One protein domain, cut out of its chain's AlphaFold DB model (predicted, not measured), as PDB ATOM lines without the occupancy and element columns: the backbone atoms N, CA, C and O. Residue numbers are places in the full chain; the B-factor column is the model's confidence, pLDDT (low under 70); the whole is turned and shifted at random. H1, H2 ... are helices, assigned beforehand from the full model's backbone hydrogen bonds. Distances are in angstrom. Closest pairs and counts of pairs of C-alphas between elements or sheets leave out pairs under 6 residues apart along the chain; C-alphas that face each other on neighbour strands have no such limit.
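Overview. This is residues 8 to 136 of the 272 residues of an uncharacterized protein of Streptomyces sp. 75 (UniProt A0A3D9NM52). The model is a loose, open assembly built along one long helix, H4; H3 crosses H4 near its beginning, and H5, after a tight turn past the far end of H4, runs back without touching it. H1 and H2 make a small corner apart from the other helices, joined to H3 by a long stretch with no named element. The end of H4, residues 103 to 113, and nearly the whole of H5 stick out. The printed part has 129 residues with five named helices, in the order H1, H2, H3, H4, H5, and no named strand; the class is all helix. It is loose, with a radius of gyration of the C-alphas of 18.6 A, and spans 56 by 40 by 23 A.

Arrangement. Begin at the first printed residue with H1, residues 8 to 18, and H2, residues 20 to 26. They touch only at the corner by their link, where the closest C-alphas, those of Glu 16 and Ala 23, are 5.2 A apart. Their lines stand at a steep tilt of 55 degrees, opposite ways. Go on to H3, residues 61 to 75, and H4, residues 86 to 113, which touch; their closest C-alphas, those of Leu 68 and Val 93, are 5.2 A apart. Their lines are about perpendicular, at 79 degrees, and H4 touches H3 with residues 89 to 97 alone. H5, residues 119 to 135, touches no helix; H4 and H5 are apart, and so are H2 and H3. In H1, H3, H4 and H5 every O i to N i+4 pair is within hydrogen-bond range; in H2, 2 of 3 are.

Along the chain. Find C-alpha 8 at (155.324, 108.146, 99.377), where H1 begins; it runs 15.5 A to C-alpha 18. H2 covers 10.0 A from C-alpha 20 to C-alpha 26. H3 runs 21.0 A from C-alpha 61 to C-alpha 75. Look for C-alpha 86 at (139.889, 131.892, 71.865); from there H4 runs 40.6 A to C-alpha 113. H5 runs 24.6 A and ends at C-alpha 135, at (164.172, 113.771, 89.263).

Size, cuts and confidence. The two C-alphas farthest apart, those of Glu 82 and Pro 119, are 56.6 A from each other. The printed part has no cut. The link from H2 to H3, residues 27 to 60, is long, and its residues 27 to 32 stand free. The mean pLDDT of the printed part is 78.4; look for values under 70 at residues 25 to 48, among other places.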
ATOM      1  N   GLU A   8     156.436 107.591 100.159       67.44
ATOM      2  CA  GLU A   8     155.324 108.146  99.377       67.44
ATOM      3  C   GLU A   8     154.154 108.562 100.272       67.44
ATOM      4  O   GLU A   8     153.713 109.706 100.204       67.44
ATOM      5  N   GLU A   9     153.719 107.697 101.191       79.19
ATOM      6  CA  GLU A   9     152.661 108.017 102.163       79.19
ATOM      7  C   GLU A   9     153.052 109.202 103.061       79.19
ATOM      8  O   GLU A   9     152.230 110.072 103.367       79.19
ATOM      9  N   ARG A  10     154.339 109.304 103.416       81.06
ATOM     10  CA  ARG A  10     154.853 110.429 104.205       81.06
ATOM     11  C   ARG A  10     154.853 111.739 103.417       81.06
ATOM     12  O   ARG A  10     154.523 112.786 103.980       81.06
ATOM     13  N   ALA A  11     155.229 111.696 102.139       70.62
ATOM     14  CA  ALA A  11     155.185 112.854 101.249       70.62
ATOM     15  C   ALA A  11     153.736 113.314 101.020       70.62
ATOM     16  O   ALA A  11     153.438 114.496 101.209       70.62
ATOM     17  N   GLN A  12     152.831 112.371 100.740       71.94
ATOM     18  CA  GLN A  12     151.393 112.597 100.586       71.94
ATOM     19  C   GLN A  12     150.805 113.317 101.812       71.94
ATOM     20  O   GLN A  12     150.212 114.389 101.679       71.94
ATOM     21  N   ARG A  13     151.057 112.809 103.030       83.25
ATOM     22  CA  ARG A  13     150.568 113.441 104.272       83.25
ATOM     23  C   ARG A  13     151.172 114.822 104.528       83.25
ATOM     24  O   ARG A  13     150.519 115.681 105.122       83.25
ATOM     25  N   SER A  14     152.412 115.060 104.095       72.75
ATOM     26  CA  SER A  14     153.030 116.387 104.184       72.75
ATOM     27  C   SER A  14     152.305 117.401 103.291       72.75
ATOM     28  O   SER A  14     151.985 118.499 103.751       72.75
ATOM     29  N   VAL A  15     151.979 117.011 102.052       66.12
ATOM     30  CA  VAL A  15     151.202 117.831 101.105       66.12
ATOM     31  C   VAL A  15     149.788 118.081 101.629       66.12
ATOM     32  O   VAL A  15     149.354 119.229 101.669       66.12
ATOM     33  N   GLU A  16     149.100 117.049 102.119       77.88
ATOM     34  CA  GLU A  16     147.762 117.164 102.722       77.88
ATOM     35  C   GLU A  16     147.726 118.132 103.908       77.88
ATOM     36  O   GLU A  16     146.771 118.895 104.067       77.88
ATOM     37  N   ARG A  17     148.782 118.132 104.730       82.75
ATOM     38  CA  ARG A  17     148.890 119.019 105.889       82.75
ATOM     39  C   ARG A  17     149.174 120.467 105.497       82.75
ATOM     40  O   ARG A  17     148.622 121.371 106.118       82.75
ATOM     41  N   MET A  18     150.056 120.693 104.522       63.78
ATOM     42  CA  MET A  18     150.434 122.049 104.100       63.78
ATOM     43  C   MET A  18     149.389 122.686 103.180       63.78
ATOM     44  O   MET A  18     149.178 123.894 103.241       63.78
ATOM     45  N   PHE A  19     148.691 121.877 102.378       70.69
ATOM     46  CA  PHE A  19     147.750 122.339 101.359       70.69
ATOM     47  C   PHE A  19     146.425 121.562 101.422       70.69
ATOM     48  O   PHE A  19     146.029 120.895 100.461       70.69
ATOM     49  N   PRO A  20     145.674 121.664 102.534       69.75
ATOM     50  CA  PRO A  20     144.490 120.836 102.774       69.75
ATOM     51  C   PRO A  20     143.346 121.082 101.782       69.75
ATOM     52  O   PRO A  20     142.435 120.261 101.681       69.75
ATOM     53  N   HIS A  21     143.351 122.217 101.076       61.56
ATOM     54  CA  HIS A  21     142.398 122.516 100.006       61.56
ATOM     55  C   HIS A  21     142.806 121.871  98.676       61.56
ATOM     56  O   HIS A  21     141.948 121.310  98.002       61.56
ATOM     57  N   VAL A  22     144.102 121.873  98.350       61.41
ATOM     58  CA  VAL A  22     144.647 121.226  97.146       61.41
ATOM     59  C   VAL A  22     144.475 119.717  97.241       61.41
ATOM     60  O   VAL A  22     143.971 119.105  96.311       61.41
ATOM     61  N   ALA A  23     144.783 119.112  98.390       68.56
ATOM     62  CA  ALA A  23     144.641 117.669  98.554       68.56
ATOM     63  C   ALA A  23     143.183 117.184  98.475       68.56
ATOM     64  O   ALA A  23     142.897 116.189  97.816       68.56
ATOM     65  N   ARG A  24     142.234 117.917  99.082       71.00
ATOM     66  CA  ARG A  24     140.795 117.628  98.934       71.00
ATOM     67  C   ARG A  24     140.326 117.759  97.489       71.00
ATOM     68  O   ARG A  24     139.455 117.006  97.070       71.00
ATOM     69  N   PHE A  25     140.886 118.713  96.756       61.28
ATOM     70  CA  PHE A  25     140.566 118.923  95.354       61.28
ATOM     71  C   PHE A  25     141.166 117.827  94.456       61.28
ATOM     72  O   PHE A  25     140.453 117.277  93.627       61.28
ATOM     73  N   LEU A  26     142.429 117.438  94.655       58.06
ATOM     74  CA  LEU A  26     143.065 116.332  93.923       58.06
ATOM     75  C   LEU A  26     142.384 114.981  94.190       58.06
ATOM     76  O   LEU A  26     142.365 114.117  93.321       58.06
ATOM     77  N   ALA A  27     141.804 114.807  95.380       65.06
ATOM     78  CA  ALA A  27     140.990 113.644  95.723       65.06
ATOM     79  C   ALA A  27     139.570 113.687  95.120       65.06
ATOM     80  O   ALA A  27     138.872 112.672  95.143       65.06
ATOM     81  N   SER A  28     139.120 114.842  94.612       65.62
ATOM     82  CA  SER A  28     137.859 114.939  93.873       65.62
ATOM     83  C   SER A  28     138.064 114.451  92.439       65.62
ATOM     84  O   SER A  28     139.109 114.696  91.841       65.62
ATOM     85  N   ASP A  29     137.088 113.717  91.903       55.81
ATOM     86  CA  ASP A  29     137.166 113.140  90.563       55.81
ATOM     87  C   ASP A  29     137.178 114.256  89.503       55.81
ATOM     88  O   ASP A  29     136.145 114.788  89.099       55.81
ATOM     89  N   THR A  30     138.382 114.658  89.101       60.00
ATOM     90  CA  THR A  30     138.637 115.702  88.100       60.00
ATOM     91  C   THR A  30     138.603 115.155  86.673       60.00
ATOM     92  O   THR A  30     138.810 115.920  85.731       60.00
ATOM     93  N   SER A  31     138.274 113.867  86.487       53.16
ATOM     94  CA  SER A  31     138.328 113.143  85.206       53.16
ATOM     95  C   SER A  31     137.398 113.664  84.092       53.16
ATOM     96  O   SER A  31     137.367 113.095  83.003       53.16
ATOM     97  N   GLY A  32     136.675 114.766  84.313       54.28
ATOM     98  CA  GLY A  32     135.827 115.429  83.317       54.28
ATOM     99  C   GLY A  32     136.125 116.911  83.075       54.28
ATOM    100  O   GLY A  32     135.410 117.539  82.292       54.28
ATOM    101  N   LEU A  33     137.130 117.500  83.737       59.03
ATOM    102  CA  LEU A  33     137.513 118.885  83.458       59.03
ATOM    103  C   LEU A  33     138.343 118.943  82.168       59.03
ATOM    104  O   LEU A  33     139.232 118.112  81.977       59.03
ATOM    105  N   PRO A  34     138.079 119.906  81.269       45.72
ATOM    106  CA  PRO A  34     138.918 120.071  80.098       45.72
ATOM    107  C   PRO A  34     140.307 120.548  80.537       45.72
ATOM    108  O   PRO A  34     140.436 121.594  81.173       45.72
ATOM    109  N   VAL A  35     141.330 119.764  80.198       60.09
ATOM    110  CA  VAL A  35     142.737 120.115  80.406       60.09
ATOM    111  C   VAL A  35     143.207 120.903  79.190       60.09
ATOM    112  O   VAL A  35     143.094 120.441  78.054       60.09
ATOM    113  N   TYR A  36     143.717 122.100  79.446       51.94
ATOM    114  CA  TYR A  36     144.374 122.950  78.464       51.94
ATOM    115  C   TYR A  36     145.817 123.122  78.935       51.94
ATOM    116  O   TYR A  36     146.055 123.251  80.132       51.94
ATOM    117  N   GLY A  37     146.775 123.025  78.025       54.25
ATOM    118  CA  GLY A  37     148.193 123.002  78.359       54.25
ATOM    119  C   GLY A  37     149.017 123.292  77.118       54.25
ATOM    120  O   GLY A  37     148.518 123.095  76.005       54.25
ATOM    121  N   PRO A  38     150.237 123.805  77.312       58.59
ATOM    122  CA  PRO A  38     150.597 125.114  76.803       58.59
ATOM    123  C   PRO A  38     150.543 125.152  75.289       58.59
ATOM    124  O   PRO A  38     150.991 124.213  74.623       58.59
ATOM    125  N   THR A  39     150.014 126.260  74.779       62.47
ATOM    126  CA  THR A  39     149.987 126.542  73.347       62.47
ATOM    127  C   THR A  39     151.416 126.545  72.795       62.47
ATOM    128  O   THR A  39     151.633 125.908  71.772       62.47
ATOM    129  N   ASP A  40     152.383 127.102  73.545       64.12
ATOM    130  CA  ASP A  40     153.823 127.049  73.259       64.12
ATOM    131  C   ASP A  40     154.684 127.046  74.547       64.12
ATOM    132  O   ASP A  40     154.259 127.566  75.584       64.12
ATOM    133  N   PRO A  41     155.887 126.430  74.544       63.84
ATOM    134  CA  PRO A  41     156.832 126.539  75.650       63.84
ATOM    135  C   PRO A  41     157.464 127.938  75.684       63.84
ATOM    136  O   PRO A  41     158.128 128.342  74.736       63.84
ATOM    137  N   PHE A  42     157.313 128.646  76.802       60.31
ATOM    138  CA  PHE A  42     157.994 129.921  77.035       60.31
ATOM    139  C   PHE A  42     159.375 129.681  77.647       60.31
ATOM    140  O   PHE A  42     159.495 129.032  78.688       60.31
ATOM    141  N   GLY A  43     160.408 130.211  77.002       60.09
ATOM    142  CA  GLY A  43     161.776 130.257  77.503       60.09
ATOM    143  C   GLY A  43     162.408 131.583  77.108       60.09
ATOM    144  O   GLY A  43     162.016 132.180  76.110       60.09
ATOM    145  N   ASP A  44     163.349 132.051  77.915       60.91
ATOM    146  CA  ASP A  44     164.239 133.136  77.520       60.91
ATOM    147  C   ASP A  44     165.183 132.612  76.426       60.91
ATOM    148  O   ASP A  44     165.802 131.559  76.606       60.91
ATOM    149  N   GLU A  45     165.271 133.316  75.295       56.50
ATOM    150  CA  GLU A  45     166.153 132.958  74.175       56.50
ATOM    151  C   GLU A  45     167.630 132.898  74.605       56.50
ATOM    152  O   GLU A  45     168.421 132.167  74.006       56.50
ATOM    153  N   GLU A  46     167.996 133.592  75.689       60.16
ATOM    154  CA  GLU A  46     169.355 133.595  76.239       60.16
ATOM    155  C   GLU A  46     169.715 132.309  77.009       60.16
ATOM    156  O   GLU A  46     170.893 132.059  77.290       60.16
ATOM    157  N   HIS A  47     168.737 131.455  77.338       58.31
ATOM    158  CA  HIS A  47     168.941 130.285  78.194       58.31
ATOM    159  C   HIS A  47     168.491 128.989  77.514       58.31
ATOM    160  O   HIS A  47     167.322 128.793  77.198       58.31
ATOM    161  N   THR A  48     169.407 128.027  77.359       63.78
ATOM    162  CA  THR A  48     169.034 126.666  76.940       63.78
ATOM    163  C   THR A  48     168.438 125.919  78.140       63.78
ATOM    164  O   THR A  48     169.176 125.639  79.086       63.78
ATOM    165  N   PRO A  49     167.136 125.574  78.152       71.94
ATOM    166  CA  PRO A  49     166.536 124.917  79.306       71.94
ATOM    167  C   PRO A  49     167.012 123.462  79.424       71.94
ATOM    168  O   PRO A  49     166.953 122.694  78.461       71.94
ATOM    169  N   ASP A  50     167.412 123.048  80.630       70.38
ATOM    170  CA  ASP A  50     167.758 121.649  80.930       70.38
ATOM    171  C   ASP A  50     166.533 120.719  80.867       70.38
ATOM    172  O   ASP A  50     166.642 119.535  80.533       70.38
ATOM    173  N   VAL A  51     165.354 121.254  81.198       73.25
ATOM    174  CA  VAL A  51     164.079 120.537  81.228       73.25
ATOM    175  C   VAL A  51     162.911 121.495  81.005       73.25
ATOM    176  O   VAL A  51     162.950 122.648  81.423       73.25
ATOM    177  N   ILE A  52     161.836 121.001  80.386       73.56
ATOM    178  CA  ILE A  52     160.543 121.690  80.334       73.56
ATOM    179  C   ILE A  52     159.646 121.087  81.417       73.56
ATOM    180  O   ILE A  52     159.293 119.907  81.346       73.56
ATOM    181  N   VAL A  53     159.260 121.895  82.405       71.75
ATOM    182  CA  VAL A  53     158.299 121.506  83.446       71.75
ATOM    183  C   VAL A  53     156.935 122.092  83.098       71.75
ATOM    184  O   VAL A  53     156.806 123.296  82.907       71.75
ATOM    185  N   ARG A  54     155.910 121.239  83.014       75.25
ATOM    186  CA  ARG A  54     154.523 121.660  82.771       75.25
ATOM    187  C   ARG A  54     153.738 121.609  84.074       75.25
ATOM    188  O   ARG A  54     153.829 120.621  84.800       75.25
ATOM    189  N   VAL A  55     152.987 122.670  84.350       76.38
ATOM    190  CA  VAL A  55     152.179 122.813  85.563       76.38
ATOM    191  C   VAL A  55     150.727 123.016  85.162       76.38
ATOM    192  O   VAL A  55     150.424 123.892  84.357       76.38
ATOM    193  N   ASP A  56     149.836 122.222  85.749       79.88
ATOM    194  CA  ASP A  56     148.398 122.403  85.589       79.88
ATOM    195  C   ASP A  56     147.876 123.359  86.668       79.88
ATOM    196  O   ASP A  56     148.051 123.127  87.870       79.88
ATOM    197  N   TYR A  57     147.204 124.427  86.237       80.81
ATOM    198  CA  TYR A  57     146.561 125.384  87.132       80.81
ATOM    199  C   TYR A  57     145.059 125.156  87.170       80.81
ATOM    200  O   TYR A  57     144.371 125.089  86.154       80.81
ATOM    201  N   LEU A  58     144.529 125.103  88.382       81.38
ATOM    202  CA  LEU A  58     143.099 125.029  88.620       81.38
ATOM    203  C   LEU A  58     142.610 126.433  88.922       81.38
ATOM    204  O   LEU A  58     142.923 126.990  89.974       81.38
ATOM    205  N   MET A  59     141.874 127.011  87.977       84.62
ATOM    206  CA  MET A  59     141.496 128.417  88.027       84.62
ATOM    207  C   MET A  59     139.990 128.599  87.911       84.62
ATOM    208  O   MET A  59     139.321 127.968  87.090       84.62
ATOM    209  N   SER A  60     139.452 129.505  88.724       89.06
ATOM    210  CA  SER A  60     138.104 130.017  88.526       89.06
ATOM    211  C   SER A  60     138.050 130.931  87.299       89.06
ATOM    212  O   SER A  60     139.068 131.431  86.809       89.06
ATOM    213  N   ARG A  61     136.836 131.213  86.814       89.50
ATOM    214  CA  ARG A  61     136.645 132.205  85.747       89.50
ATOM    215  C   ARG A  61     137.127 133.594  86.159       89.50
ATOM    216  O   ARG A  61     137.659 134.303  85.309       89.50
ATOM    217  N   GLU A  62     136.968 133.979  87.429       92.31
ATOM    218  CA  GLU A  62     137.492 135.266  87.899       92.31
ATOM    219  C   GLU A  62     139.019 135.295  87.818       92.31
ATOM    220  O   GLU A  62     139.577 136.267  87.328       92.31
ATOM    221  N   GLN A  63     139.697 134.215  88.219       89.44
ATOM    222  CA  GLN A  63     141.157 134.138  88.146       89.44
ATOM    223  C   GLN A  63     141.666 134.182  86.700       89.44
ATOM    224  O   GLN A  63     142.628 134.895  86.427       89.44
ATOM    225  N   LEU A  64     141.001 133.484  85.771       91.44
ATOM    226  CA  LEU A  64     141.323 133.555  84.339       91.44
ATOM    227  C   LEU A  64     141.138 134.975  83.786       91.44
ATOM    228  O   LEU A  64     141.977 135.463  83.036       91.44
ATOM    229  N   THR A  65     140.063 135.656  84.192       93.69
ATOM    230  CA  THR A  65     139.788 137.041  83.776       93.69
ATOM    231  C   THR A  65     140.845 138.002  84.316       93.69
ATOM    232  O   THR A  65     141.314 138.868  83.584       93.69
ATOM    233  N   THR A  66     141.253 137.836  85.577       92.19
ATOM    234  CA  THR A  66     142.322 138.637  86.186       92.19
ATOM    235  C   THR A  66     143.651 138.419  85.474       92.19
ATOM    236  O   THR A  66     144.297 139.399  85.121       92.19
ATOM    237  N   ALA A  67     144.041 137.165  85.215       90.56
ATOM    238  CA  ALA A  67     145.280 136.855  84.500       90.56
ATOM    239  C   ALA A  67     145.303 137.496  83.102       90.56
ATOM    240  O   ALA A  67     146.261 138.186  82.768       90.56
ATOM    241  N   LEU A  68     144.215 137.359  82.334       92.31
ATOM    242  CA  LEU A  68     144.092 138.004  81.024       92.31
ATOM    243  C   LEU A  68     144.157 139.535  81.125       92.31
ATOM    244  O   LEU A  68     144.814 140.176  80.313       92.31
ATOM    245  N   GLY A  69     143.488 140.126  82.117       91.25
ATOM    246  CA  GLY A  69     143.496 141.576  82.326       91.25
ATOM    247  C   GLY A  69     144.883 142.126  82.661       91.25
ATOM    248  O   GLY A  69     145.224 143.220  82.217       91.25
ATOM    249  N   MET A  70     145.688 141.365  83.408       89.88
ATOM    250  CA  MET A  70     147.077 141.721  83.697       89.88
ATOM    251  C   MET A  70     147.959 141.595  82.450       89.88
ATOM    252  O   MET A  70     148.638 142.559  82.111       89.88
ATOM    253  N   ALA A  71     147.868 140.475  81.720       87.31
ATOM    254  CA  ALA A  71     148.580 140.280  80.453       87.31
ATOM    255  C   ALA A  71     148.298 141.421  79.459       87.31
ATOM    256  O   ALA A  71     149.200 142.017  78.873       87.31
ATOM    257  N   TRP A  72     147.020 141.787  79.336       87.44
ATOM    258  CA  TRP A  72     146.565 142.851  78.449       87.44
ATOM    259  C   TRP A  72     147.143 144.226  78.800       87.44
ATOM    260  O   TRP A  72     147.485 144.998  77.902       87.44
ATOM    261  N   ALA A  73     147.255 144.534  80.095       87.00
ATOM    262  CA  ALA A  73     147.792 145.806  80.570       87.00
ATOM    263  C   ALA A  73     149.273 145.999  80.204       87.00
ATOM    264  O   ALA A  73     149.710 147.143  80.077       87.00
ATOM    265  N   GLU A  74     150.025 144.911  80.013       80.88
ATOM    266  CA  GLU A  74     151.442 144.964  79.641       80.88
ATOM    267  C   GLU A  74     151.674 144.934  78.125       80.88
ATOM    268  O   GLU A  74     152.563 145.624  77.630       80.88
ATOM    269  N   ILE A  75     150.867 144.179  77.371       70.38
ATOM    270  CA  ILE A  75     151.173 143.860  75.964       70.38
ATOM    271  C   ILE A  75     150.536 144.842  74.971       70.38
ATOM    272  O   ILE A  75     151.088 145.080  73.895       70.38
ATOM    273  N   ALA A  76     149.370 145.422  75.276       62.28
ATOM    274  CA  ALA A  76     148.548 145.999  74.214       62.28
ATOM    275  C   ALA A  76     147.773 147.264  74.606       62.28
ATOM    276  O   ALA A  76     146.550 147.254  74.732       62.28
ATOM    277  N   ALA A  77     148.459 148.410  74.648       67.44
ATOM    278  CA  ALA A  77     147.781 149.706  74.756       67.44
ATOM    279  C   ALA A  77     146.880 150.039  73.536       67.44
ATOM    280  O   ALA A  77     145.987 150.873  73.656       67.44
ATOM    281  N   ASN A  78     147.091 149.391  72.378       79.06
ATOM    282  CA  ASN A  78     146.465 149.757  71.095       79.06
ATOM    283  C   ASN A  78     145.649 148.643  70.411       79.06
ATOM    284  O   ASN A  78     145.242 148.811  69.260       79.06
ATOM    285  N   ARG A  79     145.423 147.499  71.063       83.75
ATOM    286  CA  ARG A  79     144.626 146.404  70.484       83.75
ATOM    287  C   ARG A  79     143.174 146.509  70.953       83.75
ATOM    288  O   ARG A  79     142.909 147.024  72.031       83.75
ATOM    289  N   ASP A  80     142.228 146.041  70.143       89.88
ATOM    290  CA  ASP A  80     140.819 145.937  70.537       89.88
ATOM    291  C   ASP A  80     140.581 144.595  71.261       89.88
ATOM    292  O   ASP A  80     140.846 143.550  70.654       89.88
ATOM    293  N   PRO A  81     140.094 144.571  72.518       88.75
ATOM    294  CA  PRO A  81     139.799 143.328  73.231       88.75
ATOM    295  C   PRO A  81     138.807 142.418  72.497       88.75
ATOM    296  O   PRO A  81     138.903 141.196  72.605       88.75
ATOM    297  N   GLU A  82     137.876 142.988  71.723       92.94
ATOM    298  CA  GLU A  82     136.882 142.206  70.974       92.94
ATOM    299  C   GLU A  82     137.497 141.437  69.793       92.94
ATOM    300  O   GLU A  82     136.884 140.507  69.268       92.94
ATOM    301  N   SER A  83     138.729 141.778  69.398       91.62
ATOM    302  CA  SER A  83     139.453 141.099  68.316       91.62
ATOM    303  C   SER A  83     140.120 139.784  68.734       91.62
ATOM    304  O   SER A  83     140.622 139.066  67.869       91.62
ATOM    305  N   LEU A  84     140.158 139.468  70.033       89.50
ATOM    306  CA  LEU A  84     140.860 138.290  70.536       89.50
ATOM    307  C   LEU A  84     140.126 136.991  70.189       89.50
ATOM    308  O   LEU A  84     138.979 136.754  70.578       89.50
ATOM    309  N   THR A  85     140.835 136.092  69.515       91.94
ATOM    310  CA  THR A  85     140.378 134.719  69.305       91.94
ATOM    311  C   THR A  85     140.516 133.894  70.589       91.94
ATOM    312  O   THR A  85     141.294 134.206  71.487       91.94
ATOM    313  N   SER A  86     139.791 132.773  70.688       89.38
ATOM    314  CA  SER A  86     139.889 131.892  71.865       89.38
ATOM    315  C   SER A  86     141.274 131.268  72.059       89.38
ATOM    316  O   SER A  86     141.603 130.896  73.181       89.38
ATOM    317  N   ILE A  87     142.058 131.121  70.986       82.56
ATOM    318  CA  ILE A  87     143.440 130.629  71.062       82.56
ATOM    319  C   ILE A  87     144.329 131.710  71.669       82.56
ATOM    320  O   ILE A  87     145.047 131.424  72.619       82.56
ATOM    321  N   GLU A  88     144.210 132.953  71.205       86.50
ATOM    322  CA  GLU A  88     144.977 134.075  71.753       86.50
ATOM    323  C   GLU A  88     144.648 134.306  73.227       86.50
ATOM    324  O   GLU A  88     145.557 134.385  74.035       86.50
ATOM    325  N   VAL A  89     143.368 134.289  73.620       88.38
ATOM    326  CA  VAL A  89     142.992 134.407  75.044       88.38
ATOM    327  C   VAL A  89     143.683 133.351  75.914       88.38
ATOM    328  O   VAL A  89     144.120 133.662  77.020       88.38
ATOM    329  N   ARG A  90     143.777 132.100  75.443       86.81
ATOM    330  CA  ARG A  90     144.477 131.038  76.184       86.81
ATOM    331  C   ARG A  90     145.972 131.298  76.230       86.81
ATOM    332  O   ARG A  90     146.543 131.231  77.311       86.81
ATOM    333  N   HIS A  91     146.556 131.634  75.086       85.12
ATOM    334  CA  HIS A  91     147.974 131.926  74.960       85.12
ATOM    335  C   HIS A  91     148.401 133.063  75.897       85.12
ATOM    336  O   HIS A  91     149.340 132.879  76.658       85.12
ATOM    337  N   GLU A  92     147.661 134.175  75.941       89.06
ATOM    338  CA  GLU A  92     147.968 135.307  76.827       89.06
ATOM    339  C   GLU A  92     147.877 134.931  78.314       89.06
ATOM    340  O   GLU A  92     148.728 135.314  79.117       89.06
ATOM    341  N   VAL A  93     146.864 134.148  78.706       88.38
ATOM    342  CA  VAL A  93     146.729 133.673  80.094       88.38
ATOM    343  C   VAL A  93     147.869 132.719  80.467       88.38
ATOM    344  O   VAL A  93     148.447 132.849  81.546       88.38
ATOM    345  N   GLU A  94     148.198 131.767  79.592       87.19
ATOM    346  CA  GLU A  94     149.286 130.801  79.792       87.19
ATOM    347  C   GLU A  94     150.654 131.501  79.853       87.19
ATOM    348  O   GLU A  94     151.451 131.207  80.750       87.19
ATOM    349  N   ALA A  95     150.896 132.463  78.956       84.44
ATOM    350  CA  ALA A  95     152.096 133.294  78.920       84.44
ATOM    351  C   ALA A  95     152.266 134.056  80.234       84.44
ATOM    352  O   ALA A  95     153.299 133.944  80.893       84.44
ATOM    353  N   TRP A  96     151.216 134.762  80.663       89.06
ATOM    354  CA  TRP A  96     151.230 135.549  81.891       89.06
ATOM    355  C   TRP A  96     151.561 134.710  83.124       89.06
ATOM    356  O   TRP A  96     152.437 135.065  83.912       89.06
ATOM    357  N   LEU A  97     150.882 133.572  83.290       87.50
ATOM    358  CA  LEU A  97     151.120 132.677  84.424       87.50
ATOM    359  C   LEU A  97     152.545 132.117  84.415       87.50
ATOM    360  O   LEU A  97     153.164 132.018  85.476       87.50
ATOM    361  N   SER A  98     153.069 131.792  83.230       84.75
ATOM    362  CA  SER A  98     154.439 131.302  83.064       84.75
ATOM    363  C   SER A  98     155.462 132.374  83.449       84.75
ATOM    364  O   SER A  98     156.334 132.116  84.279       84.75
ATOM    365  N   VAL A  99     155.313 133.596  82.923       84.50
ATOM    366  CA  VAL A  99     156.203 134.732  83.216       84.50
ATOM    367  C   VAL A  99     156.179 135.084  84.699       84.50
ATOM    368  O   VAL A  99     157.237 135.204  85.309       84.50
ATOM    369  N   GLN A 100     154.999 135.191  85.316       87.38
ATOM    370  CA  GLN A 100     154.896 135.508  86.745       87.38
ATOM    371  C   GLN A 100     155.484 134.401  87.629       87.38
ATOM    372  O   GLN A 100     156.157 134.690  88.619       87.38
ATOM    373  N   GLY A 101     155.285 133.131  87.255       84.56
ATOM    374  CA  GLY A 101     155.912 132.001  87.936       84.56
ATOM    375  C   GLY A 101     157.441 132.070  87.892       84.56
ATOM    376  O   GLY A 101     158.092 131.908  88.925       84.56
ATOM    377  N   LEU A 102     158.012 132.360  86.719       82.44
ATOM    378  CA  LEU A 102     159.458 132.528  86.544       82.44
ATOM    379  C   LEU A 102     159.991 133.771  87.268       82.44
ATOM    380  O   LEU A 102     161.036 133.692  87.910       82.44
ATOM    381  N   HIS A 103     159.264 134.889  87.225       85.06
ATOM    382  CA  HIS A 103     159.650 136.127  87.897       85.06
ATOM    383  C   HIS A 103     159.751 135.945  89.416       85.06
ATOM    384  O   HIS A 103     160.778 136.273  90.012       85.06
ATOM    385  N   GLU A 104     158.731 135.357  90.049       85.75
ATOM    386  CA  GLU A 104     158.750 135.099  91.495       85.75
ATOM    387  C   GLU A 104     159.840 134.097  91.899       85.75
ATOM    388  O   GLU A 104     160.487 134.268  92.938       85.75
ATOM    389  N   LEU A 105     160.099 133.076  91.069       81.44
ATOM    390  CA  LEU A 105     161.239 132.177  91.271       81.44
ATOM    391  C   LEU A 105     162.570 132.936  91.195       81.44
ATOM    392  O   LEU A 105     163.405 132.758  92.081       81.44
ATOM    393  N   GLY A 106     162.745 133.819  90.208       79.56
ATOM    394  CA  GLY A 106     163.930 134.668  90.065       79.56
ATOM    395  C   GLY A 106     164.158 135.569  91.280       79.56
ATOM    396  O   GLY A 106     165.235 135.542  91.877       79.56
ATOM    397  N   LEU A 107     163.116 136.275  91.736       85.44
ATOM    398  CA  LEU A 107     163.180 137.097  92.951       85.44
ATOM    399  C   LEU A 107     163.573 136.272  94.183       85.44
ATOM    400  O   LEU A 107     164.341 136.732  95.031       85.44
ATOM    401  N   GLN A 108     163.042 135.054  94.314       87.62
ATOM    402  CA  GLN A 108     163.400 134.178  95.425       87.62
ATOM    403  C   GLN A 108     164.852 133.682  95.319       87.62
ATOM    404  O   GLN A 108     165.557 133.678  96.331       87.62
ATOM    405  N   MET A 109     165.325 133.336  94.118       83.94
ATOM    406  CA  MET A 109     166.716 132.942  93.867       83.94
ATOM    407  C   MET A 109     167.701 134.059  94.220       83.94
ATOM    408  O   MET A 109     168.707 133.793  94.877       83.94
ATOM    409  N   GLU A 110     167.402 135.308  93.863       84.69
ATOM    410  CA  GLU A 110     168.227 136.465  94.232       84.69
ATOM    411  C   GLU A 110     168.317 136.648  95.752       84.69
ATOM    412  O   GLU A 110     169.407 136.849  96.300       84.69
ATOM    413  N   ARG A 111     167.182 136.531  96.458       86.94
ATOM    414  CA  ARG A 111     167.154 136.594  97.931       86.94
ATOM    415  C   ARG A 111     167.991 135.479  98.552       86.94
ATOM    416  O   ARG A 111     168.727 135.728  99.507       86.94
ATOM    417  N   ASP A 112     167.885 134.261  98.025       85.06
ATOM    418  CA  ASP A 112     168.626 133.108  98.536       85.06
ATOM    419  C   ASP A 112     170.126 133.191  98.212       85.06
ATOM    420  O   ASP A 112     170.943 132.811  99.051       85.06
ATOM    421  N   ALA A 113     170.515 133.776  97.075       85.25
ATOM    422  CA  ALA A 113     171.918 134.017  96.727       85.25
ATOM    423  C   ALA A 113     172.614 134.985  97.701       85.25
ATOM    424  O   ALA A 113     173.803 134.848  97.987       85.25
ATOM    425  N   GLN A 114     171.868 135.945  98.251       89.69
ATOM    426  CA  GLN A 114     172.371 136.887  99.257       89.69
ATOM    427  C   GLN A 114     172.368 136.304 100.679       89.69
ATOM    428  O   GLN A 114     172.932 136.895 101.606       89.69
ATOM    429  N   ARG A 115     171.731 135.147 100.884       91.56
ATOM    430  CA  ARG A 115     171.553 134.546 102.201       91.56
ATOM    431  C   ARG A 115     172.716 133.624 102.554       91.56
ATOM    432  O   ARG A 115     172.994 132.633 101.890       91.56
ATOM    433  N   VAL A 116     173.336 133.873 103.707       93.50
ATOM    434  CA  VAL A 116     174.272 132.911 104.306       93.50
ATOM    435  C   VAL A 116     173.479 131.871 105.092       93.50
ATOM    436  O   VAL A 116     172.951 132.143 106.171       93.50
ATOM    437  N   PHE A 117     173.387 130.659 104.552       89.19
ATOM    438  CA  PHE A 117     172.721 129.546 105.223       89.19
ATOM    439  C   PHE A 117     173.601 128.968 106.346       89.19
ATOM    440  O   PHE A 117     174.788 128.723 106.116       89.19
ATOM    441  N   PRO A 118     173.052 128.687 107.545       94.56
ATOM    442  CA  PRO A 118     173.740 127.908 108.571       94.56
ATOM    443  C   PRO A 118     174.167 126.523 108.051       94.56
ATOM    444  O   PRO A 118     173.485 125.974 107.181       94.56
ATOM    445  N   PRO A 119     175.218 125.891 108.613       94.88
ATOM    446  CA  PRO A 119     175.736 124.607 108.124       94.88
ATOM    447  C   PRO A 119     174.688 123.490 108.030       94.88
ATOM    448  O   PRO A 119     174.732 122.660 107.127       94.88
ATOM    449  N   GLU A 120     173.720 123.467 108.947       91.81
ATOM    450  CA  GLU A 120     172.620 122.499 108.914       91.81
ATOM    451  C   GLU A 120     171.698 122.713 107.706       91.81
ATOM    452  O   GLU A 120     171.334 121.750 107.037       91.81
ATOM    453  N   GLN A 121     171.376 123.968 107.375       88.50
ATOM    454  CA  GLN A 121     170.560 124.304 106.203       88.50
ATOM    455  C   GLN A 121     171.322 124.053 104.898       88.50
ATOM    456  O   GLN A 121     170.731 123.554 103.946       88.50
ATOM    457  N   GLN A 122     172.636 124.298 104.862       88.12
ATOM    458  CA  GLN A 122     173.469 123.973 103.695       88.12
ATOM    459  C   GLN A 122     173.411 122.480 103.347       88.12
ATOM    460  O   GLN A 122     173.275 122.123 102.179       88.12
ATOM    461  N   ARG A 123     173.446 121.602 104.360       88.81
ATOM    462  CA  ARG A 123     173.290 120.153 104.151       88.81
ATOM    463  C   ARG A 123     171.922 119.806 103.567       88.81
ATOM    464  O   ARG A 123     171.844 118.971 102.675       88.81
ATOM    465  N   VAL A 124     170.852 120.453 104.036       88.06
ATOM    466  CA  VAL A 124     169.504 120.261 103.471       88.06
ATOM    467  C   VAL A 124     169.466 120.690 102.004       88.06
ATOM    468  O   VAL A 124     168.971 119.933 101.174       88.06
ATOM    469  N   MET A 125     170.042 121.847 101.666       86.06
ATOM    470  CA  MET A 125     170.091 122.330 100.282       86.06
ATOM    471  C   MET A 125     170.870 121.387  99.360       86.06
ATOM    472  O   MET A 125     170.434 121.146  98.239       86.06
ATOM    473  N   GLN A 126     171.966 120.787  99.835       85.88
ATOM    474  CA  GLN A 126     172.702 119.763  99.079       85.88
ATOM    475  C   GLN A 126     171.838 118.527  98.799       85.88
ATOM    476  O   GLN A 126     171.760 118.075  97.660       85.88
ATOM    477  N   VAL A 127     171.127 118.021  99.811       88.56
ATOM    478  CA  VAL A 127     170.218 116.873  99.645       88.56
ATOM    479  C   VAL A 127     169.084 117.189  98.661       88.56
ATOM    480  O   VAL A 127     168.712 116.332  97.857       88.56
ATOM    481  N   LEU A 128     168.538 118.410  98.699       85.50
ATOM    482  CA  LEU A 128     167.520 118.861  97.746       85.50
ATOM    483  C   LEU A 128     168.081 118.971  96.324       85.50
ATOM    484  O   LEU A 128     167.436 118.496  95.392       85.50
ATOM    485  N   ALA A 129     169.287 119.516  96.156       81.00
ATOM    486  CA  ALA A 129     169.953 119.595  94.856       81.00
ATOM    487  C   ALA A 129     170.183 118.201  94.248       81.00
ATOM    488  O   ALA A 129     169.884 117.973  93.077       81.00
ATOM    489  N   GLU A 130     170.621 117.230  95.052       81.06
ATOM    490  CA  GLU A 130     170.750 115.838  94.606       81.06
ATOM    491  C   GLU A 130     169.399 115.207  94.243       81.06
ATOM    492  O   GLU A 130     169.318 114.397  93.319       81.06
ATOM    493  N   ALA A 131     168.328 115.538  94.971       84.12
ATOM    494  CA  ALA A 131     166.985 115.067  94.645       84.12
ATOM    495  C   ALA A 131     166.494 115.635  93.307       84.12
ATOM    496  O   ALA A 131     165.964 114.873  92.497       84.12
ATOM    497  N   ILE A 132     166.737 116.925  93.051       81.44
ATOM    498  CA  ILE A 132     166.455 117.574  91.765       81.44
ATOM    499  C   ILE A 132     167.243 116.889  90.649       81.44
ATOM    500  O   ILE A 132     166.632 116.464  89.677       81.44
ATOM    501  N   ALA A 133     168.552 116.672  90.816       77.56
ATOM    502  CA  ALA A 133     169.386 116.013  89.805       77.56
ATOM    503  C   ALA A 133     168.928 114.579  89.468       77.56
ATOM    504  O   ALA A 133     169.141 114.100  88.357       77.56
ATOM    505  N   ARG A 134     168.298 113.872  90.417       84.69
ATOM    506  CA  ARG A 134     167.699 112.550  90.162       84.69
ATOM    507  C   ARG A 134     166.348 112.634  89.456       84.69
ATOM    508  O   ARG A 134     166.067 111.783  88.618       84.69
ATOM    509  N   ALA A 135     165.508 113.595  89.836       76.00
ATOM    510  CA  ALA A 135     164.172 113.771  89.263       76.00
ATOM    511  C   ALA A 135     164.227 114.355  87.843       76.00
ATOM    512  O   ALA A 135     163.467 113.946  86.969       76.00
ATOM    513  N   TYR A 136     165.170 115.268  87.625       80.94
ATOM    514  CA  TYR A 136     165.431 115.974  86.381       80.94
ATOM    515  C   TYR A 136     166.905 115.775  86.027       80.94
ATOM    516  O   TYR A 136     167.725 116.668  86.255       80.94
TER     517      TYR A 136